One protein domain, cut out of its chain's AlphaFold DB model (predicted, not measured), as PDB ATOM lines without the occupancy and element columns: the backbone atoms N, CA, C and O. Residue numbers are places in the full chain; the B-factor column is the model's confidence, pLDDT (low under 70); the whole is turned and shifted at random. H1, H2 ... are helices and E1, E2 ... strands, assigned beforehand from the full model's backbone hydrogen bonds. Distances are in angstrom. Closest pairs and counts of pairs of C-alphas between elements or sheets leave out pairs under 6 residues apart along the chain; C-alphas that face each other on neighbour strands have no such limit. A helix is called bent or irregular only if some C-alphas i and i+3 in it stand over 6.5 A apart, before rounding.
ATOM      1  N   ALA A 104     -30.725 -20.168 -51.299       86.56
ATOM      2  CA  ALA A 104     -29.606 -19.256 -51.463       86.56
ATOM      3  C   ALA A 104     -29.744 -18.057 -50.497       86.56
ATOM      4  O   ALA A 104     -30.815 -17.436 -50.419       86.56
ATOM      5  N   PRO A 105     -28.681 -17.708 -49.755       80.19
ATOM      6  CA  PRO A 105     -28.676 -16.531 -48.895       80.19
ATOM      7  C   PRO A 105     -28.930 -15.254 -49.708       80.19
ATOM      8  O   PRO A 105     -28.305 -14.999 -50.729       80.19
ATOM      9  N   LYS A 106     -29.851 -14.412 -49.230       81.38
ATOM     10  CA  LYS A 106     -30.209 -13.136 -49.888       81.38
ATOM     11  C   LYS A 106     -29.319 -11.956 -49.489       81.38
ATOM     12  O   LYS A 106     -29.483 -10.857 -50.006       81.38
ATOM     13  N   LYS A 107     -28.453 -12.156 -48.501       77.88
ATOM     14  CA  LYS A 107     -27.491 -11.177 -47.997       77.88
ATOM     15  C   LYS A 107     -26.348 -11.918 -47.322       77.88
ATOM     16  O   LYS A 107     -26.514 -13.082 -46.961       77.88
ATOM     17  N   PHE A 108     -25.243 -11.223 -47.110       76.12
ATOM     18  CA  PHE A 108     -24.142 -11.755 -46.331       76.12
ATOM     19  C   PHE A 108     -24.564 -12.066 -44.885       76.12
ATOM     20  O   PHE A 108     -25.167 -11.215 -44.219       76.12
ATOM     21  N   TYR A 109     -24.201 -13.245 -44.379       75.06
ATOM     22  CA  TYR A 109     -24.334 -13.603 -42.965       75.06
ATOM     23  C   TYR A 109     -23.030 -14.185 -42.428       75.06
ATOM     24  O   TYR A 109     -22.382 -14.994 -43.087       75.06
ATOM     25  N   TYR A 110     -22.686 -13.783 -41.208       74.69
ATOM     26  CA  TYR A 110     -21.555 -14.302 -40.450       74.69
ATOM     27  C   TYR A 110     -21.896 -14.296 -38.960       74.69
ATOM     28  O   TYR A 110     -22.478 -13.318 -38.482       74.69
ATOM     29  N   GLN A 111     -21.527 -15.357 -38.246       66.69
ATOM     30  CA  GLN A 111     -21.682 -15.466 -36.798       66.69
ATOM     31  C   GLN A 111     -20.347 -15.888 -36.172       66.69
ATOM     32  O   GLN A 111     -19.819 -16.942 -36.518       66.69
ATOM     33  N   ASP A 112     -19.817 -15.033 -35.290       60.00
ATOM     34  CA  ASP A 112     -18.463 -15.143 -34.731       60.00
ATOM     35  C   ASP A 112     -18.324 -16.130 -33.568       60.00
ATOM     36  O   ASP A 112     -19.316 -16.436 -32.907       60.00
ATOM     37  N   GLU A 113     -17.091 -16.570 -33.280       54.47
ATOM     38  CA  GLU A 113     -16.759 -17.385 -32.102       54.47
ATOM     39  C   GLU A 113     -17.067 -16.639 -30.787       54.47
ATOM     40  O   GLU A 113     -17.493 -17.250 -29.806       54.47
ATOM     41  N   ASP A 114     -16.927 -15.306 -30.780       54.34
ATOM     42  CA  ASP A 114     -17.241 -14.446 -29.629       54.34
ATOM     43  C   ASP A 114     -18.741 -14.145 -29.472       54.34
ATOM     44  O   ASP A 114     -19.186 -13.712 -28.401       54.34
ATOM     45  N   CYS A 115     -19.534 -14.367 -30.526       52.53
ATOM     46  CA  CYS A 115     -20.983 -14.411 -30.406       52.53
ATOM     47  C   CYS A 115     -21.313 -15.751 -29.758       52.53
ATOM     48  O   CYS A 115     -21.404 -16.775 -30.437       52.53
ATOM     49  N   LYS A 116     -21.442 -15.729 -28.427       50.75
ATOM     50  CA  LYS A 116     -21.858 -16.874 -27.614       50.75
ATOM     51  C   LYS A 116     -23.085 -17.550 -28.227       50.75
ATOM     52  O   LYS A 116     -23.793 -16.941 -29.030       50.75
ATOM     53  N   ASP A 117     -23.293 -18.815 -27.855       54.38
ATOM     54  CA  ASP A 117     -24.452 -19.656 -28.191       54.38
ATOM     55  C   ASP A 117     -25.775 -19.031 -27.702       54.38
ATOM     56  O   ASP A 117     -26.473 -19.560 -26.840       54.38
ATOM     57  N   ASP A 118     -26.096 -17.863 -28.239       55.56
ATOM     58  CA  ASP A 118     -27.188 -17.018 -27.830       55.56
ATOM     59  C   ASP A 118     -28.387 -17.408 -28.696       55.56
ATOM     60  O   ASP A 118     -28.404 -17.266 -29.930       55.56
ATOM     61  N   GLU A 119     -29.415 -17.899 -28.007       60.88
ATOM     62  CA  GLU A 119     -30.743 -18.219 -28.535       60.88
ATOM     63  C   GLU A 119     -31.392 -17.021 -29.271       60.88
ATOM     64  O   GLU A 119     -32.328 -17.200 -30.046       60.88
ATOM     65  N   GLU A 120     -30.862 -15.806 -29.089       58.94
ATOM     66  CA  GLU A 120     -31.326 -14.560 -29.715       58.94
ATOM     67  C   GLU A 120     -30.884 -14.378 -31.180       58.94
ATOM     68  O   GLU A 120     -31.344 -13.461 -31.866       58.94
ATOM     69  N   THR A 121     -29.998 -15.234 -31.702       72.69
ATOM     70  CA  THR A 121     -29.581 -15.154 -33.111       72.69
ATOM     71  C   THR A 121     -30.635 -15.733 -34.057       72.69
ATOM     72  O   THR A 121     -31.347 -16.674 -33.717       72.69
ATOM     73  N   ILE A 122     -30.714 -15.209 -35.291       76.44
ATOM     74  CA  ILE A 122     -31.729 -15.600 -36.301       76.44
ATOM     75  C   ILE A 122     -31.795 -17.126 -36.514       76.44
ATOM     76  O   ILE A 122     -32.855 -17.648 -36.854       76.44
ATOM     77  N   TYR A 123     -30.673 -17.822 -36.309       83.62
ATOM     78  CA  TYR A 123     -30.530 -19.266 -36.488       83.62
ATOM     79  C   TYR A 123     -30.117 -20.007 -35.203       83.62
ATOM     80  O   TYR A 123     -29.590 -21.113 -35.293       83.62
ATOM     81  N   GLY A 124     -30.303 -19.423 -34.012       76.94
ATOM     82  CA  GLY A 124     -30.053 -20.120 -32.741       76.94
ATOM     83  C   GLY A 124     -28.637 -20.689 -32.595       76.94
ATOM     84  O   GLY A 124     -28.460 -21.818 -32.148       76.94
ATOM     85  N   GLY A 125     -27.627 -19.974 -33.098       79.88
ATOM     86  CA  GLY A 125     -26.231 -20.416 -33.090       79.88
ATOM     87  C   GLY A 125     -25.876 -21.509 -34.104       79.88
ATOM     88  O   GLY A 125     -24.703 -21.875 -34.191       79.88
ATOM     89  N   CYS A 126     -26.832 -22.022 -34.891       86.62
ATOM     90  CA  CYS A 126     -26.594 -23.082 -35.885       86.62
ATOM     91  C   CYS A 126     -25.689 -22.646 -37.049       86.62
ATOM     92  O   CYS A 126     -25.203 -23.495 -37.786       86.62
ATOM     93  N   LEU A 127     -25.487 -21.335 -37.231       85.56
ATOM     94  CA  LEU A 127     -24.569 -20.762 -38.222       85.56
ATOM     95  C   LEU A 127     -23.241 -20.292 -37.616       85.56
ATOM     96  O   LEU A 127     -22.473 -19.616 -38.297       85.56
ATOM     97  N   HIS A 128     -22.962 -20.618 -36.352       81.75
ATOM     98  CA  HIS A 128     -21.618 -20.457 -35.797       81.75
ATOM     99  C   HIS A 128     -20.610 -21.120 -36.737       81.75
ATOM    100  O   HIS A 128     -20.905 -22.209 -37.213       81.75
ATOM    101  N   ASP A 129     -19.473 -20.488 -37.031       82.44
ATOM    102  CA  ASP A 129     -18.482 -20.991 -37.997       82.44
ATOM    103  C   ASP A 129     -18.985 -21.129 -39.450       82.44
ATOM    104  O   ASP A 129     -18.392 -21.849 -40.254       82.44
ATOM    105  N   VAL A 130     -20.064 -20.438 -39.830       85.69
ATOM    106  CA  VAL A 130     -20.577 -20.428 -41.207       85.69
ATOM    107  C   VAL A 130     -20.605 -19.006 -41.764       85.69
ATOM    108  O   VAL A 130     -21.132 -18.076 -41.151       85.69
ATOM    109  N   ILE A 131     -20.065 -18.845 -42.973       85.12
ATOM    110  CA  ILE A 131     -20.115 -17.610 -43.756       85.12
ATOM    111  C   ILE A 131     -21.019 -17.844 -44.965       85.12
ATOM    112  O   ILE A 131     -20.738 -18.713 -45.789       85.12
ATOM    113  N   LEU A 132     -22.082 -17.053 -45.094       86.50
ATOM    114  CA  LEU A 132     -23.002 -17.093 -46.232       86.50
ATOM    115  C   LEU A 132     -22.802 -15.844 -47.091       86.50
ATOM    116  O   LEU A 132     -22.921 -14.735 -46.574       86.50
ATOM    117  N   PHE A 133     -22.548 -16.013 -48.387       86.00
ATOM    118  CA  PHE A 133     -22.350 -14.922 -49.350       86.00
ATOM    119  C   PHE A 133     -23.612 -14.686 -50.170       86.00
ATOM    120  O   PHE A 133     -24.265 -15.650 -50.549       86.00
ATOM    121  N   SER A 134     -23.949 -13.436 -50.508       85.31
ATOM    122  CA  SER A 134     -25.170 -13.157 -51.289       85.31
ATOM    123  C   SER A 134     -25.168 -13.743 -52.712       85.31
ATOM    124  O   SER A 134     -26.230 -13.899 -53.312       85.31
ATOM    125  N   ASP A 135     -23.997 -14.119 -53.232       86.44
ATOM    126  CA  ASP A 135     -23.828 -14.813 -54.514       86.44
ATOM    127  C   ASP A 135     -24.051 -16.339 -54.433       86.44
ATOM    128  O   ASP A 135     -23.913 -17.047 -55.430       86.44
ATOM    129  N   GLY A 136     -24.422 -16.851 -53.256       88.81
ATOM    130  CA  GLY A 136     -24.716 -18.261 -53.023       88.81
ATOM    131  C   GLY A 136     -23.511 -19.103 -52.609       88.81
ATOM    132  O   GLY A 136     -23.692 -20.288 -52.323       88.81
ATOM    133  N   ARG A 137     -22.300 -18.534 -52.536       91.38
ATOM    134  CA  ARG A 137     -21.155 -19.227 -51.931       91.38
ATOM    135  C   ARG A 137     -21.358 -19.393 -50.430       91.38
ATOM    136  O   ARG A 137     -22.012 -18.583 -49.765       91.38
ATOM    137  N   VAL A 138     -20.757 -20.446 -49.888       91.25
ATOM    138  CA  VAL A 138     -20.780 -20.731 -48.452       91.25
ATOM    139  C   VAL A 138     -19.406 -21.190 -48.011       91.25
ATOM    140  O   VAL A 138     -18.779 -22.003 -48.685       91.25
ATOM    141  N   VAL A 139     -18.947 -20.696 -46.869       89.38
ATOM    142  CA  VAL A 139     -17.761 -21.228 -46.204       89.38
ATOM    143  C   VAL A 139     -18.182 -21.816 -44.871       89.38
ATOM    144  O   VAL A 139     -18.784 -21.128 -44.051       89.38
ATOM    145  N   ILE A 140     -17.856 -23.086 -44.662       89.50
ATOM    146  CA  ILE A 140     -17.978 -23.749 -43.367       89.50
ATOM    147  C   ILE A 140     -16.570 -23.829 -42.789       89.50
ATOM    148  O   ILE A 140     -15.662 -24.381 -43.415       89.50
ATOM    149  N   LEU A 141     -16.381 -23.215 -41.631       86.19
ATOM    150  CA  LEU A 141     -15.118 -23.162 -40.914       86.19
ATOM    151  C   LEU A 141     -15.011 -24.345 -39.958       86.19
ATOM    152  O   LEU A 141     -15.982 -25.052 -39.688       86.19
ATOM    153  N   ASN A 142     -13.810 -24.526 -39.418       80.81
ATOM    154  CA  ASN A 142     -13.558 -25.423 -38.298       80.81
ATOM    155  C   ASN A 142     -13.926 -26.885 -38.570       80.81
ATOM    156  O   ASN A 142     -14.247 -27.639 -37.650       80.81
ATOM    157  N   ILE A 143     -13.856 -27.292 -39.836       80.75
ATOM    158  CA  ILE A 143     -14.269 -28.625 -40.243       80.75
ATOM    159  C   ILE A 143     -13.208 -29.632 -39.801       80.75
ATOM    160  O   ILE A 143     -12.006 -29.369 -39.953       80.75
ATOM    161  N   PRO A 144     -13.626 -30.786 -39.253       73.94
ATOM    162  CA  PRO A 144     -12.713 -31.893 -39.030       73.94
ATOM    163  C   PRO A 144     -12.097 -32.377 -40.348       73.94
ATOM    164  O   PRO A 144     -12.505 -32.018 -41.450       73.94
ATOM    165  N   GLU A 145     -11.099 -33.237 -40.229       73.88
ATOM    166  CA  GLU A 145     -10.495 -33.859 -41.397       73.88
ATOM    167  C   GLU A 145     -11.540 -34.629 -42.220       73.88
ATOM    168  O   GLU A 145     -12.347 -35.385 -41.669       73.88
ATOM    169  N   ALA A 146     -11.536 -34.390 -43.534       76.06
ATOM    170  CA  ALA A 146     -12.477 -35.006 -44.456       76.06
ATOM    171  C   ALA A 146     -12.084 -36.450 -44.791       76.06
ATOM    172  O   ALA A 146     -10.923 -36.740 -45.094       76.06
ATOM    173  N   ASP A 147     -13.085 -37.323 -44.844       74.56
ATOM    174  CA  ASP A 147     -12.996 -38.674 -45.380       74.56
ATOM    175  C   ASP A 147     -13.147 -38.588 -46.905       74.56
ATOM    176  O   ASP A 147     -14.250 -38.556 -47.451       74.56
ATOM    177  N   ILE A 148     -12.018 -38.487 -47.605       68.00
ATOM    178  CA  ILE A 148     -11.975 -38.429 -49.068       68.00
ATOM    179  C   ILE A 148     -11.415 -39.751 -49.578       68.00
ATOM    180  O   ILE A 148     -10.224 -40.030 -49.425       68.00
ATOM    181  N   ASP A 149     -12.280 -40.557 -50.195       57.72
ATOM    182  CA  ASP A 149     -11.868 -41.782 -50.868       57.72
ATOM    183  C   ASP A 149     -10.952 -41.441 -52.059       57.72
ATOM    184  O   ASP A 149     -11.305 -40.655 -52.939       57.72
ATOM    185  N   ASN A 150      -9.806 -42.127 -52.120       52.03
ATOM    186  CA  ASN A 150      -9.019 -42.368 -53.335       52.03
ATOM    187  C   ASN A 150      -7.927 -41.373 -53.785       52.03
ATOM    188  O   ASN A 150      -7.557 -41.420 -54.949       52.03
ATOM    189  N   TYR A 151      -7.308 -40.568 -52.923       49.62
ATOM    190  CA  TYR A 151      -5.991 -39.969 -53.226       49.62
ATOM    191  C   TYR A 151      -5.190 -39.791 -51.936       49.62
ATOM    192  O   TYR A 151      -5.750 -39.981 -50.862       49.62
ATOM    193  N   ASP A 152      -3.897 -39.456 -52.041       51.38
ATOM    194  CA  ASP A 152      -3.094 -38.874 -50.955       51.38
ATOM    195  C   ASP A 152      -3.935 -37.812 -50.224       51.38
ATOM    196  O   ASP A 152      -4.009 -36.652 -50.629       51.38
ATOM    197  N   ASN A 153      -4.654 -38.239 -49.194       53.03
ATOM    198  CA  ASN A 153      -5.594 -37.424 -48.452       53.03
ATOM    199  C   ASN A 153      -4.830 -36.286 -47.776       53.03
ATOM    200  O   ASN A 153      -3.603 -36.326 -47.636       53.03
ATOM    201  N   LEU A 154      -5.554 -35.263 -47.327       57.50
ATOM    202  CA  LEU A 154      -4.952 -34.210 -46.514       57.50
ATOM    203  C   LEU A 154      -4.148 -34.812 -45.337       57.50
ATOM    204  O   LEU A 154      -3.093 -34.283 -45.011       57.50
ATOM    205  N   VAL A 155      -4.573 -35.978 -44.819       56.19
ATOM    206  CA  VAL A 155      -3.861 -36.845 -43.856       56.19
ATOM    207  C   VAL A 155      -2.501 -37.345 -44.385       56.19
ATOM    208  O   VAL A 155      -1.486 -37.275 -43.695       56.19
ATOM    209  N   SER A 156      -2.436 -37.901 -45.600       57.53
ATOM    210  CA  SER A 156      -1.180 -38.345 -46.229       57.53
ATOM    211  C   SER A 156      -0.239 -37.157 -46.410       57.53
ATOM    212  O   SER A 156       0.959 -37.248 -46.144       57.53
ATOM    213  N   LEU A 157      -0.789 -36.000 -46.768       57.69
ATOM    214  CA  LEU A 157      -0.057 -34.744 -46.874       57.69
ATOM    215  C   LEU A 157       0.458 -34.216 -45.537       57.69
ATOM    216  O   LEU A 157       1.629 -33.842 -45.447       57.69
ATOM    217  N   THR A 158      -0.372 -34.240 -44.493       57.62
ATOM    218  CA  THR A 158       0.038 -33.888 -43.129       57.62
ATOM    219  C   THR A 158       1.105 -34.847 -42.613       57.62
ATOM    220  O   THR A 158       2.051 -34.414 -41.960       57.62
ATOM    221  N   SER A 159       1.030 -36.121 -42.996       60.31
ATOM    222  CA  SER A 159       2.007 -37.153 -42.636       60.31
ATOM    223  C   SER A 159       3.332 -37.023 -43.398       60.31
ATOM    224  O   SER A 159       4.400 -37.221 -42.821       60.31
ATOM    225  N   ARG A 160       3.294 -36.673 -44.690       57.19
ATOM    226  CA  ARG A 160       4.483 -36.498 -45.547       57.19
ATOM    227  C   ARG A 160       5.185 -35.162 -45.314       57.19
ATOM    228  O   ARG A 160       6.380 -35.049 -45.577       57.19
ATOM    229  N   MET A 161       4.462 -34.157 -44.823       58.38
ATOM    230  CA  MET A 161       4.989 -32.820 -44.563       58.38
ATOM    231  C   MET A 161       4.423 -32.190 -43.279       58.38
ATOM    232  O   MET A 161       3.827 -31.108 -43.331       58.38
ATOM    233  N   PRO A 162       4.673 -32.782 -42.101       58.81
ATOM    234  CA  PRO A 162       4.171 -32.236 -40.841       58.81
ATOM    235  C   PRO A 162       4.677 -30.811 -40.582       58.81
ATOM    236  O   PRO A 162       3.994 -30.023 -39.949       58.81
ATOM    237  N   GLU A 163       5.843 -30.434 -41.118       56.84
ATOM    238  CA  GLU A 163       6.366 -29.066 -41.021       56.84
ATOM    239  C   GLU A 163       5.669 -28.067 -41.957       56.84
ATOM    240  O   GLU A 163       5.582 -26.890 -41.630       56.84
ATOM    241  N   PHE A 164       5.221 -28.480 -43.150       59.00
ATOM    242  CA  PHE A 164       4.407 -27.628 -44.038       59.00
ATOM    243  C   PHE A 164       3.105 -27.297 -43.342       59.00
ATOM    244  O   PHE A 164       2.782 -26.135 -43.151       59.00
ATOM    245  N   VAL A 165       2.473 -28.346 -42.843       56.69
ATOM    246  CA  VAL A 165       1.300 -28.283 -42.004       56.69
ATOM    247  C   VAL A 165       1.536 -27.394 -40.791       56.69
ATOM    248  O   VAL A 165       0.918 -26.356 -40.711       56.69
ATOM    249  N   ASN A 166       2.483 -27.662 -39.902       58.34
ATOM    250  CA  ASN A 166       2.646 -26.861 -38.682       58.34
ATOM    251  C   ASN A 166       2.825 -25.346 -38.906       58.34
ATOM    252  O   ASN A 166       2.311 -24.568 -38.105       58.34
ATOM    253  N   ASP A 167       3.488 -24.923 -39.987       56.97
ATOM    254  CA  ASP A 167       3.662 -23.494 -40.293       56.97
ATOM    255  C   ASP A 167       2.364 -22.822 -40.785       56.97
ATOM    256  O   ASP A 167       2.169 -21.629 -40.560       56.97
ATOM    257  N   PHE A 168       1.462 -23.589 -41.408       57.66
ATOM    258  CA  PHE A 168       0.102 -23.164 -41.753       57.66
ATOM    259  C   PHE A 168      -0.914 -23.428 -40.637       57.66
ATOM    260  O   PHE A 168      -1.909 -22.728 -40.570       57.66
ATOM    261  N   TYR A 169      -0.716 -24.453 -39.807       55.19
ATOM    262  CA  TYR A 169      -1.723 -25.081 -38.940       55.19
ATOM    263  C   TYR A 169      -1.605 -24.633 -37.481       55.19
ATOM    264  O   TYR A 169      -2.460 -25.010 -36.682       55.19
ATOM    265  N   TYR A 170      -0.583 -23.857 -37.093       48.75
ATOM    266  CA  TYR A 170      -0.515 -23.319 -35.732       48.75
ATOM    267  C   TYR A 170      -1.734 -22.410 -35.494       48.75
ATOM    268  O   TYR A 170      -1.760 -21.261 -35.920       48.75
ATOM    269  N   ASN A 171      -2.760 -22.973 -34.847       55.28
ATOM    270  CA  ASN A 171      -4.103 -22.427 -34.603       55.28
ATOM    271  C   ASN A 171      -5.066 -22.315 -35.806       55.28
ATOM    272  O   ASN A 171      -6.212 -21.928 -35.590       55.28
ATOM    273  N   ASN A 172      -4.685 -22.687 -37.034       62.81
ATOM    274  CA  ASN A 172      -5.606 -22.644 -38.180       62.81
ATOM    275  C   ASN A 172      -6.364 -23.967 -38.348       62.81
ATOM    276  O   ASN A 172      -5.775 -25.052 -38.373       62.81
ATOM    277  N   LYS A 173      -7.682 -23.868 -38.527       74.38
ATOM    278  CA  LYS A 173      -8.577 -25.002 -38.777       74.38
ATOM    279  C   LYS A 173      -8.941 -25.075 -40.269       74.38
ATOM    280  O   LYS A 173      -8.872 -24.076 -40.983       74.38
ATOM    281  N   GLN A 174      -9.289 -26.269 -40.744       80.62
ATOM    282  CA  GLN A 174      -9.681 -26.486 -42.140       80.62
ATOM    283  C   GLN A 174     -11.060 -25.887 -42.398       80.62
ATOM    284  O   GLN A 174     -11.901 -25.812 -41.499       80.62
ATOM    285  N   ALA A 175     -11.299 -25.490 -43.639       87.44
ATOM    286  CA  ALA A 175     -12.595 -25.013 -44.072       87.44
ATOM    287  C   ALA A 175     -13.002 -25.678 -45.389       87.44
ATOM    288  O   ALA A 175     -12.169 -26.131 -46.179       87.44
ATOM    289  N   PHE A 176     -14.306 -25.700 -45.634       91.62
ATOM    290  CA  PHE A 176     -14.894 -26.071 -46.913       91.62
ATOM    291  C   PHE A 176     -15.527 -24.836 -47.531       91.62
ATOM    292  O   PHE A 176     -16.359 -24.179 -46.904       91.62
ATOM    293  N   LEU A 177     -15.141 -24.539 -48.767       93.31
ATOM    294  CA  LEU A 177     -15.758 -23.509 -49.581       93.31
ATOM    295  C   LEU A 177     -16.647 -24.183 -50.621       93.31
ATOM    296  O   LEU A 177     -16.160 -24.835 -51.548       93.31
ATOM    297  N   TYR A 178     -17.949 -23.986 -50.460       94.94
ATOM    298  CA  TYR A 178     -18.965 -24.317 -51.443       94.94
ATOM    299  C   TYR A 178     -19.072 -23.209 -52.490       94.94
ATOM    300  O   TYR A 178     -19.225 -22.030 -52.155       94.94
ATOM    301  N   ASP A 179     -19.064 -23.617 -53.756       93.50
ATOM    302  CA  ASP A 179     -19.338 -22.757 -54.900       93.50
ATOM    303  C   ASP A 179     -20.513 -23.335 -55.715       93.50
ATOM    304  O   ASP A 179     -20.459 -24.512 -56.104       93.50
ATOM    305  N   PRO A 180     -21.562 -22.540 -56.018       93.44
ATOM    306  CA  PRO A 180     -22.710 -22.988 -56.811       93.44
ATOM    307  C   PRO A 180     -22.360 -23.562 -58.190       93.44
ATOM    308  O   PRO A 180     -23.130 -24.350 -58.736       93.44
ATOM    309  N   SER A 181     -21.200 -23.211 -58.757       93.81
ATOM    310  CA  SER A 181     -20.703 -23.783 -60.016       93.81
ATOM    311  C   SER A 181     -20.310 -25.260 -59.915       93.81
ATOM    312  O   SER A 181     -20.008 -25.878 -60.935       93.81
ATOM    313  N   GLY A 182     -20.262 -25.834 -58.708       93.06
ATOM    314  CA  GLY A 182     -19.800 -27.200 -58.450       93.06
ATOM    315  C   GLY A 182     -18.286 -27.325 -58.258       93.06
ATOM    316  O   GLY A 182     -17.813 -28.409 -57.921       93.06
ATOM    317  N   LYS A 183     -17.528 -26.231 -58.421       94.31
ATOM    318  CA  LYS A 183     -16.078 -26.169 -58.183       94.31
ATOM    319  C   LYS A 183     -15.789 -25.685 -56.765       94.31
ATOM    320  O   LYS A 183     -15.553 -24.505 -56.531       94.31
ATOM    321  N   CYS A 184     -15.836 -26.611 -55.820       93.69
ATOM    322  CA  CYS A 184     -15.629 -26.354 -54.400       93.69
ATOM    323  C   CYS A 184     -14.153 -26.523 -54.011       93.69
ATOM    324  O   CYS A 184     -13.334 -27.034 -54.779       93.69
ATOM    325  N   MET A 185     -13.806 -26.130 -52.790       91.56
ATOM    326  CA  MET A 185     -12.463 -26.322 -52.245       91.56
ATOM    327  C   MET A 185     -12.532 -26.792 -50.793       91.56
ATOM    328  O   MET A 185     -13.438 -26.414 -50.052       91.56
ATOM    329  N   PHE A 186     -11.549 -27.579 -50.370       89.31
ATOM    330  CA  PHE A 186     -11.397 -28.030 -48.991       89.31
ATOM    331  C   PHE A 186      -9.947 -27.887 -48.536       89.31
ATOM    332  O   PHE A 186      -9.039 -28.382 -49.205       89.31
ATOM    333  N   GLY A 187      -9.724 -27.235 -47.397       85.38
ATOM    334  CA  GLY A 187      -8.401 -27.091 -46.796       85.38
ATOM    335  C   GLY A 187      -8.173 -25.708 -46.199       85.38
ATOM    336  O   GLY A 187      -9.052 -25.144 -45.548       85.38
ATOM    337  N   TYR A 188      -6.968 -25.184 -46.401       81.75
ATOM    338  CA  TYR A 188      -6.517 -23.898 -45.880       81.75
ATOM    339  C   TYR A 188      -6.660 -22.830 -46.942       81.75
ATOM    340  O   TYR A 188      -6.206 -23.003 -48.073       81.75
ATOM    341  N   PHE A 189      -7.243 -21.706 -46.562       81.56
ATOM    342  CA  PHE A 189      -7.553 -20.625 -47.478       81.56
ATOM    343  C   PHE A 189      -6.904 -19.324 -47.046       81.56
ATOM    344  O   PHE A 189      -6.743 -19.048 -45.854       81.56
ATOM    345  N   LYS A 190      -6.640 -18.484 -48.042       79.94
ATOM    346  CA  LYS A 190      -6.333 -17.070 -47.866       79.94
ATOM    347  C   LYS A 190      -7.278 -16.233 -48.705       79.94
ATOM    348  O   LYS A 190      -7.864 -16.722 -49.671       79.94
ATOM    349  N   GLU A 191      -7.380 -14.958 -48.376       78.38
ATOM    350  CA  GLU A 191      -8.013 -14.000 -49.273       78.38
ATOM    351  C   GLU A 191      -7.167 -13.794 -50.539       78.38
ATOM    352  O   GLU A 191      -5.931 -13.807 -50.545       78.38
ATOM    353  N   LYS A 192      -7.844 -13.640 -51.667       80.19
ATOM    354  CA  LYS A 192      -7.191 -13.379 -52.937       80.19
ATOM    355  C   LYS A 192      -6.448 -12.049 -52.878       80.19
ATOM    356  O   LYS A 192      -6.990 -11.042 -52.439       80.19
ATOM    357  N   GLY A 193      -5.206 -12.049 -53.355       77.69
ATOM    358  CA  GLY A 193      -4.343 -10.867 -53.331       77.69
ATOM    359  C   GLY A 193      -3.617 -10.612 -52.007       77.69
ATOM    360  O   GLY A 193      -2.829  -9.673 -51.956       77.69
ATOM    361  N   THR A 194      -3.809 -11.434 -50.966       75.69
ATOM    362  CA  THR A 194      -2.963 -11.358 -49.764       75.69
ATOM    363  C   THR A 194      -1.617 -12.034 -49.984       75.69
ATOM    364  O   THR A 194      -1.510 -13.032 -50.714       75.69
ATOM    365  N   GLU A 195      -0.591 -11.457 -49.358       75.25
ATOM    366  CA  GLU A 195       0.769 -11.976 -49.387       75.25
ATOM    367  C   GLU A 195       0.893 -13.254 -48.552       75.25
ATOM    368  O   GLU A 195       0.130 -13.513 -47.616       75.25
ATOM    369  N   ILE A 196       1.880 -14.067 -48.921       71.69
ATOM    370  CA  ILE A 196       2.304 -15.229 -48.154       71.69
ATOM    371  C   ILE A 196       3.702 -14.945 -47.621       71.69
ATOM    372  O   ILE A 196       4.620 -14.680 -48.401       71.69
ATOM    373  N   TYR A 197       3.858 -15.026 -46.303       66.88
ATOM    374  CA  TYR A 197       5.118 -14.753 -45.629       66.88
ATOM    375  C   TYR A 197       6.163 -15.855 -45.847       66.88
ATOM    376  O   TYR A 197       5.892 -16.926 -46.391       66.88
ATOM    377  N   ASP A 198       7.395 -15.604 -45.398       57.66
ATOM    378  CA  ASP A 198       8.538 -16.510 -45.587       57.66
ATOM    379  C   ASP A 198       8.342 -17.897 -44.952       57.66
ATOM    380  O   ASP A 198       8.890 -18.887 -45.440       57.66
ATOM    381  N   ASN A 199       7.525 -17.994 -43.898       57.78
ATOM    382  CA  ASN A 199       7.105 -19.260 -43.283       57.78
ATOM    383  C   ASN A 199       5.940 -19.931 -44.030       57.78
ATOM    384  O   ASN A 199       5.361 -20.890 -43.540       57.78
ATOM    385  N   MET A 200       5.596 -19.428 -45.210       61.75
ATOM    386  CA  MET A 200       4.427 -19.799 -45.987       61.75
ATOM    387  C   MET A 200       3.088 -19.480 -45.316       61.75
ATOM    388  O   MET A 200       2.078 -19.726 -45.940       61.75
ATOM    389  N   ASN A 201       3.023 -18.852 -44.141       65.62
ATOM    390  CA  ASN A 201       1.745 -18.471 -43.539       65.62
ATOM    391  C   ASN A 201       1.100 -17.312 -44.332       65.62
ATOM    392  O   ASN A 201       1.799 -16.330 -44.615       65.62
ATOM    393  N   PRO A 202      -0.188 -17.386 -44.723       66.62
ATOM    394  CA  PRO A 202      -0.863 -16.235 -45.311       66.62
ATOM    395  C   PRO A 202      -0.926 -15.071 -44.319       66.62
ATOM    396  O   PRO A 202      -1.083 -15.280 -43.122       66.62
ATOM    397  N   ASP A 203      -0.850 -13.844 -44.836       65.62
ATOM    398  CA  ASP A 203      -1.032 -12.628 -44.032       65.62
ATOM    399  C   ASP A 203      -2.456 -12.471 -43.490       65.62
ATOM    400  O   ASP A 203      -2.685 -11.867 -42.447       65.62
ATOM    401  N   CYS A 204      -3.430 -13.034 -44.201       67.88
ATOM    402  CA  CYS A 204      -4.790 -13.168 -43.698       67.88
ATOM    403  C   CYS A 204      -5.342 -14.535 -44.092       67.88
ATOM    404  O   CYS A 204      -5.578 -14.792 -45.283       67.88
ATOM    405  N   SER A 205      -5.576 -15.392 -43.099       68.00
ATOM    406  CA  SER A 205      -6.349 -16.621 -43.282       68.00
ATOM    407  C   SER A 205      -7.856 -16.326 -43.281       68.00
ATOM    408  O   SER A 205      -8.310 -15.270 -42.829       68.00
ATOM    409  N   VAL A 206      -8.664 -17.268 -43.775       69.56
ATOM    410  CA  VAL A 206     -10.134 -17.161 -43.682       69.56
ATOM    411  C   VAL A 206     -10.608 -17.022 -42.228       69.56
ATOM    412  O   VAL A 206     -11.593 -16.333 -41.977       69.56
ATOM    413  N   PHE A 207      -9.879 -17.617 -41.280       59.28
ATOM    414  CA  PHE A 207     -10.197 -17.598 -39.853       59.28
ATOM    415  C   PHE A 207      -9.784 -16.294 -39.144       59.28
ATOM    416  O   PHE A 207     -10.271 -16.016 -38.059       59.28
ATOM    417  N   GLU A 208      -8.907 -15.471 -39.734       53.75
ATOM    418  CA  GLU A 208      -8.399 -14.228 -39.119       53.75
ATOM    419  C   GLU A 208      -9.194 -12.969 -39.493       53.75
ATOM    420  O   GLU A 208      -9.023 -11.914 -38.879       53.75
ATOM    421  N   ARG A 209     -10.114 -13.064 -40.462       58.31
ATOM    422  CA  ARG A 209     -11.046 -11.975 -40.807       58.31
ATOM    423  C   ARG A 209     -12.499 -12.125 -40.315       58.31
ATOM    424  O   ARG A 209     -13.396 -11.604 -40.990       58.31
ATOM    425  N   PRO A 210     -12.792 -12.720 -39.145       51.09
ATOM    426  CA  PRO A 210     -14.135 -12.732 -38.612       51.09
ATOM    427  C   PRO A 210     -14.465 -11.373 -37.975       51.09
ATOM    428  O   PRO A 210     -14.381 -11.141 -36.781       51.09
ATOM    429  N   ALA A 211     -14.761 -10.405 -38.841       49.09
ATOM    430  CA  ALA A 211     -15.603  -9.230 -38.623       49.09
ATOM    431  C   ALA A 211     -15.512  -8.430 -37.295       49.09
ATOM    432  O   ALA A 211     -16.547  -7.996 -36.793       49.09
ATOM    433  N   ARG A 212     -14.315  -8.080 -36.795       47.16
ATOM    434  CA  ARG A 212     -14.172  -6.982 -35.804       47.16
ATOM    435  C   ARG A 212     -13.966  -5.582 -36.408       47.16
ATOM    436  O   ARG A 212     -14.216  -4.594 -35.720       47.16
ATOM    437  N   ASP A 213     -13.546  -5.453 -37.673       42.84
ATOM    438  CA  ASP A 213     -13.307  -4.137 -38.298       42.84
ATOM    439  C   ASP A 213     -14.507  -3.673 -39.146       42.84
ATOM    440  O   ASP A 213     -14.829  -4.241 -40.193       42.84
ATOM    441  N   ASN A 214     -15.156  -2.589 -38.706       40.56
ATOM    442  CA  ASN A 214     -16.281  -1.939 -39.389       40.56
ATOM    443  C   ASN A 214     -15.963  -1.470 -40.826       40.56
ATOM    444  O   ASN A 214     -16.888  -1.186 -41.587       40.56
ATOM    445  N   ARG A 215     -14.691  -1.415 -41.237       44.09
ATOM    446  CA  ARG A 215     -14.294  -1.085 -42.618       44.09
ATOM    447  C   ARG A 215     -14.564  -2.215 -43.621       44.09
ATOM    448  O   ARG A 215     -14.642  -1.949 -44.817       44.09
ATOM    449  N   LEU A 216     -14.777  -3.450 -43.156       49.03
ATOM    450  CA  LEU A 216     -15.022  -4.623 -44.008       49.03
ATOM    451  C   LEU A 216     -16.482  -4.781 -44.465       49.03
ATOM    452  O   LEU A 216     -16.738  -5.550 -45.389       49.03
ATOM    453  N   HIS A 217     -17.450  -4.050 -43.892       49.38
ATOM    454  CA  HIS A 217     -18.867  -4.159 -44.297       49.38
ATOM    455  C   HIS A 217     -19.112  -3.846 -45.780       49.38
ATOM    456  O   HIS A 217     -20.079  -4.339 -46.348       49.38
ATOM    457  N   GLN A 218     -18.226  -3.076 -46.415       49.09
ATOM    458  CA  GLN A 218     -18.337  -2.685 -47.824       49.09
ATOM    459  C   GLN A 218     -17.836  -3.763 -48.807       49.09
ATOM    460  O   GLN A 218     -18.120  -3.667 -49.996       49.09
ATOM    461  N   TYR A 219     -17.119  -4.790 -48.333       54.91
ATOM    462  CA  TYR A 219     -16.416  -5.754 -49.196       54.91
ATOM    463  C   TYR A 219     -16.864  -7.212 -49.020       54.91
ATOM    464  O   TYR A 219     -16.408  -8.072 -49.766       54.91
ATOM    465  N   LYS A 220     -17.772  -7.497 -48.078       65.88
ATOM    466  CA  LYS A 220     -18.160  -8.858 -47.661       65.88
ATOM    467  C   LYS A 220     -18.649  -9.762 -48.798       65.88
ATOM    468  O   LYS A 220     -18.220 -10.906 -48.869       65.88
ATOM    469  N   ASP A 221     -19.450  -9.242 -49.725       61.66
ATOM    470  CA  ASP A 221     -19.933 -10.023 -50.877       61.66
ATOM    471  C   ASP A 221     -18.889 -10.177 -52.001       61.66
ATOM    472  O   ASP A 221     -19.023 -11.045 -52.857       61.66
ATOM    473  N   ASN A 222     -17.807  -9.389 -51.976       66.25
ATOM    474  CA  ASN A 222     -16.740  -9.419 -52.982       66.25
ATOM    475  C   ASN A 222     -15.488 -10.178 -52.517       66.25
ATOM    476  O   ASN A 222     -14.521 -10.268 -53.278       66.25
ATOM    477  N   LEU A 223     -15.475 -10.717 -51.292       73.12
ATOM    478  CA  LEU A 223     -14.349 -11.508 -50.801       73.12
ATOM    479  C   LEU A 223     -14.162 -12.737 -51.698       73.12
ATOM    480  O   LEU A 223     -15.086 -13.528 -51.921       73.12
ATOM    481  N   GLN A 224     -12.952 -12.889 -52.225       81.38
ATOM    482  CA  GLN A 224     -12.527 -14.055 -52.993       81.38
ATOM    483  C   GLN A 224     -11.477 -14.798 -52.179       81.38
ATOM    484  O   GLN A 224     -10.576 -14.173 -51.625       81.38
ATOM    485  N   TYR A 225     -11.586 -16.121 -52.125       82.56
ATOM    486  CA  TYR A 225     -10.629 -16.967 -51.424       82.56
ATOM    487  C   TYR A 225      -9.871 -17.845 -52.406       82.56
ATOM    488  O   TYR A 225     -10.404 -18.251 -53.438       82.56
ATOM    489  N   GLU A 226      -8.625 -18.142 -52.063       84.44
ATOM    490  CA  GLU A 226      -7.748 -19.031 -52.813       84.44
ATOM    491  C   GLU A 226      -7.263 -20.149 -51.896       84.44
ATOM    492  O   GLU A 226      -6.953 -19.918 -50.721       84.44
ATOM    493  N   LEU A 227      -7.195 -21.363 -52.442       83.69
ATOM    494  CA  LEU A 227      -6.666 -22.513 -51.730       83.69
ATOM    495  C   LEU A 227      -5.154 -22.366 -51.572       83.69
ATOM    496  O   LEU A 227      -4.395 -22.287 -52.538       83.69
ATOM    497  N   VAL A 228      -4.732 -22.339 -50.320       80.56
ATOM    498  CA  VAL A 228      -3.333 -22.268 -49.928       80.56
ATOM    499  C   VAL A 228      -2.720 -23.657 -49.908       80.56
ATOM    500  O   VAL A 228      -1.645 -23.885 -50.458       80.56
ATOM    501  N   ALA A 229      -3.436 -24.585 -49.287       79.19
ATOM    502  CA  ALA A 229      -3.095 -25.990 -49.245       79.19
ATOM    503  C   ALA A 229      -4.376 -26.794 -49.054       79.19
ATOM    504  O   ALA A 229      -5.125 -26.555 -48.106       79.19
ATOM    505  N   GLY A 230      -4.623 -27.751 -49.939       82.25
ATOM    506  CA  GLY A 230      -5.734 -28.675 -49.782       82.25
ATOM    507  C   GLY A 230      -6.160 -29.317 -51.081       82.25
ATOM    508  O   GLY A 230      -5.311 -29.691 -51.886       82.25
ATOM    509  N   ILE A 231      -7.466 -29.471 -51.267       83.50
ATOM    510  CA  ILE A 231      -8.050 -30.215 -52.378       83.50
ATOM    511  C   ILE A 231      -9.083 -29.337 -53.083       83.50
ATOM    512  O   ILE A 231     -10.035 -28.847 -52.476       83.50
ATOM    513  N   ASN A 232      -8.901 -29.167 -54.389       87.56
ATOM    514  CA  ASN A 232      -9.929 -28.662 -55.286       87.56
ATOM    515  C   ASN A 232     -10.905 -29.796 -55.607       87.56
ATOM    516  O   ASN A 232     -10.487 -30.882 -56.020       87.56
ATOM    517  N   LEU A 233     -12.195 -29.536 -55.429       89.56
ATOM    518  CA  LEU A 233     -13.275 -30.509 -55.549       89.56
ATOM    519  C   LEU A 233     -14.195 -30.101 -56.704       89.56
ATOM    520  O   LEU A 233     -14.970 -29.159 -56.569       89.56
ATOM    521  N   ASP A 234     -14.130 -30.795 -57.842       92.06
ATOM    522  CA  ASP A 234     -15.061 -30.562 -58.950       92.06
ATOM    523  C   ASP A 234     -16.172 -31.615 -58.938       92.06
ATOM    524  O   ASP A 234     -16.022 -32.721 -59.462       92.06
ATOM    525  N   PHE A 235     -17.310 -31.265 -58.340       90.38
ATOM    526  CA  PHE A 235     -18.467 -32.155 -58.239       90.38
ATOM    527  C   PHE A 235     -19.194 -32.369 -59.570       90.38
ATOM    528  O   PHE A 235     -19.979 -33.307 -59.679       90.38
ATOM    529  N   ASN A 236     -18.912 -31.564 -60.603       91.88
ATOM    530  CA  ASN A 236     -19.473 -31.801 -61.935       91.88
ATOM    531  C   ASN A 236     -18.782 -32.974 -62.633       91.88
ATOM    532  O   ASN A 236     -19.408 -33.695 -63.405       91.88
ATOM    533  N   THR A 237     -17.483 -33.147 -62.381       89.00
ATOM    534  CA  THR A 237     -16.664 -34.198 -63.004       89.00
ATOM    535  C   THR A 237     -16.360 -35.360 -62.060       89.00
ATOM    536  O   THR A 237     -15.982 -36.434 -62.520       89.00
ATOM    537  N   GLY A 238     -16.518 -35.160 -60.746       83.56
ATOM    538  CA  GLY A 238     -16.087 -36.097 -59.708       83.56
ATOM    539  C   GLY A 238     -14.568 -36.129 -59.510       83.56
ATOM    540  O   GLY A 238     -14.060 -37.036 -58.855       83.56
ATOM    541  N   ILE A 239     -13.831 -35.180 -60.097       80.88
ATOM    542  CA  ILE A 239     -12.370 -35.136 -60.041       80.88
ATOM    543  C   ILE A 239     -11.929 -34.266 -58.865       80.88
ATOM    544  O   ILE A 239     -12.210 -33.066 -58.825       80.88
ATOM    545  N   PHE A 240     -11.176 -34.862 -57.943       84.56
ATOM    546  CA  PHE A 240     -10.609 -34.184 -56.778       84.56
ATOM    547  C   PHE A 240      -9.091 -34.091 -56.922       84.56
ATOM    548  O   PHE A 240      -8.421 -35.098 -57.145       84.56
ATOM    549  N   LYS A 241      -8.545 -32.873 -56.850       79.12
ATOM    550  CA  LYS A 241      -7.122 -32.605 -57.107       79.12
ATOM    551  C   LYS A 241      -6.482 -31.867 -55.938       79.12
ATOM    552  O   LYS A 241      -6.959 -30.782 -55.602       79.12
ATOM    553  N   PRO A 242      -5.386 -32.386 -55.365       78.69
ATOM    554  CA  PRO A 242      -4.558 -31.611 -54.454       78.69
ATOM    555  C   PRO A 242      -4.063 -30.323 -55.119       78.69
ATOM    556  O   PRO A 242      -3.804 -30.300 -56.322       78.69
ATOM    557  N   SER A 243      -3.936 -29.254 -54.342       77.25
ATOM    558  CA  SER A 243      -3.456 -27.960 -54.817       77.25
ATOM    559  C   SER A 243      -2.741 -27.209 -53.705       77.25
ATOM    560  O   SER A 243      -3.157 -27.241 -52.542       77.25
ATOM    561  N   TYR A 244      -1.687 -26.497 -54.096       76.88
ATOM    562  CA  TYR A 244      -0.868 -25.675 -53.213       76.88
ATOM    563  C   TYR A 244      -0.654 -24.328 -53.862       76.88
ATOM    564  O   TYR A 244      -0.487 -24.219 -55.076       76.88
ATOM    565  N   TYR A 245      -0.630 -23.294 -53.041       74.38
ATOM    566  CA  TYR A 245      -0.427 -21.958 -53.547       74.38
ATOM    567  C   TYR A 245       0.909 -21.837 -54.279       74.38
ATOM    568  O   TYR A 245       1.972 -22.021 -53.684       74.38
ATOM    569  N   GLY A 246       0.832 -21.476 -55.560       69.44
ATOM    570  CA  GLY A 246       1.994 -21.217 -56.404       69.44
ATOM    571  C   GLY A 246       2.733 -22.461 -56.902       69.44
ATOM    572  O   GLY A 246       3.831 -22.296 -57.428       69.44
ATOM    573  N   TYR A 247       2.171 -23.667 -56.751       72.12
ATOM    574  CA  TYR A 247       2.793 -24.907 -57.230       72.12
ATOM    575  C   TYR A 247       1.774 -25.825 -57.906       72.12
ATOM    576  O   TYR A 247       0.667 -26.013 -57.401       72.12
TER     577      TYR A 247
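AT A GLANCE: This is residues 104 to 247 of the 373 residues of an uncharacterized protein of Prevotella copri (UniProt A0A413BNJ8). A single twisted wall of six antiparallel strands runs through the model, and its two longest strands, E4 and E5, bend sharply partway along. Two short helices, H1 and H2, sit beside that bent part and only graze the sheet, while H3 lies away from it, after the long loop of residues 192 to 213. The 144 printed residues hold three named helices and six named strands, in the order E1 E2 H1 H2 E3 E4 H3 E5 E6, and the sheet has the strands in chain order, E1 to E6. The class is mixed, helices and strands, with 59 residues in named elements, under half of the printed part. The whole is compact, with a radius of gyration of the C-alphas of 15.6 A and spans of 44 by 35 by 28 A.

HOW THE PARTS SIT: Residues 109 to 110 pair antiparallel with residues 131 to 132 of edge strand E1, residues 130 to 132. E1 forms a hairpin with E2, residues 138 to 143, where N 131 and O 139 are 2.8 A apart. H1, residues 154 to 160, and H2, residues 162 to 169, are close but not clearly touching: the closest C-alphas, of Thr 158 and Val 165, are 5.9 A apart. They run opposite ways at a steep tilt of 47 degrees. H1 only grazes the sheet with residues 154 to 157, and H2 only grazes it with residues 164 to 169. E3, residues 174 to 178, is antiparallel to E2, with N 140 and O 176 at 2.9 A. E3 forms a hairpin with E4, residues 183 to 191, with N 177 and O 185 at 2.8 A. E4 bends by 105 degrees at residue 187. H3, residues 214 to 218, is not on the sheet. E5, residues 225 to 234, bends by 118 degrees at residue 229 and is antiparallel to E4, with N 186 and O 231 at 2.9 A. E5 forms a hairpin with edge strand E6, residues 239 to 244, with N 232 and O 241 at 2.8 A. Every O i to N i+4 pair is within hydrogen-bond range in H1 and H2; in H3 it is 0 of 1, and 0 of 2 for O i to N i+3.

IN THESE COORDINATES: E1 begins at C-alpha 130, (-20.577, -20.428, -41.207). E4 is 17.1 A long, E6 16.4 A and E5 16.2 A, from first to last C-alpha. H3 is only just irregular: C-alphas 215 and 218 are 6.8 A apart. E6 ends at C-alpha 244, (-0.868, -25.675, -53.213).

THE WHOLE: The C-alphas of Glu 120 and Tyr 247, the two farthest apart, are 45.0 A apart. The printed part has no cut, and the link from E4 to H3, 22 residues, is long. Mean pLDDT of the printed part is 72.0; residues 111 to 120, 148 to 172, 197 to 222 and 246 are under 70.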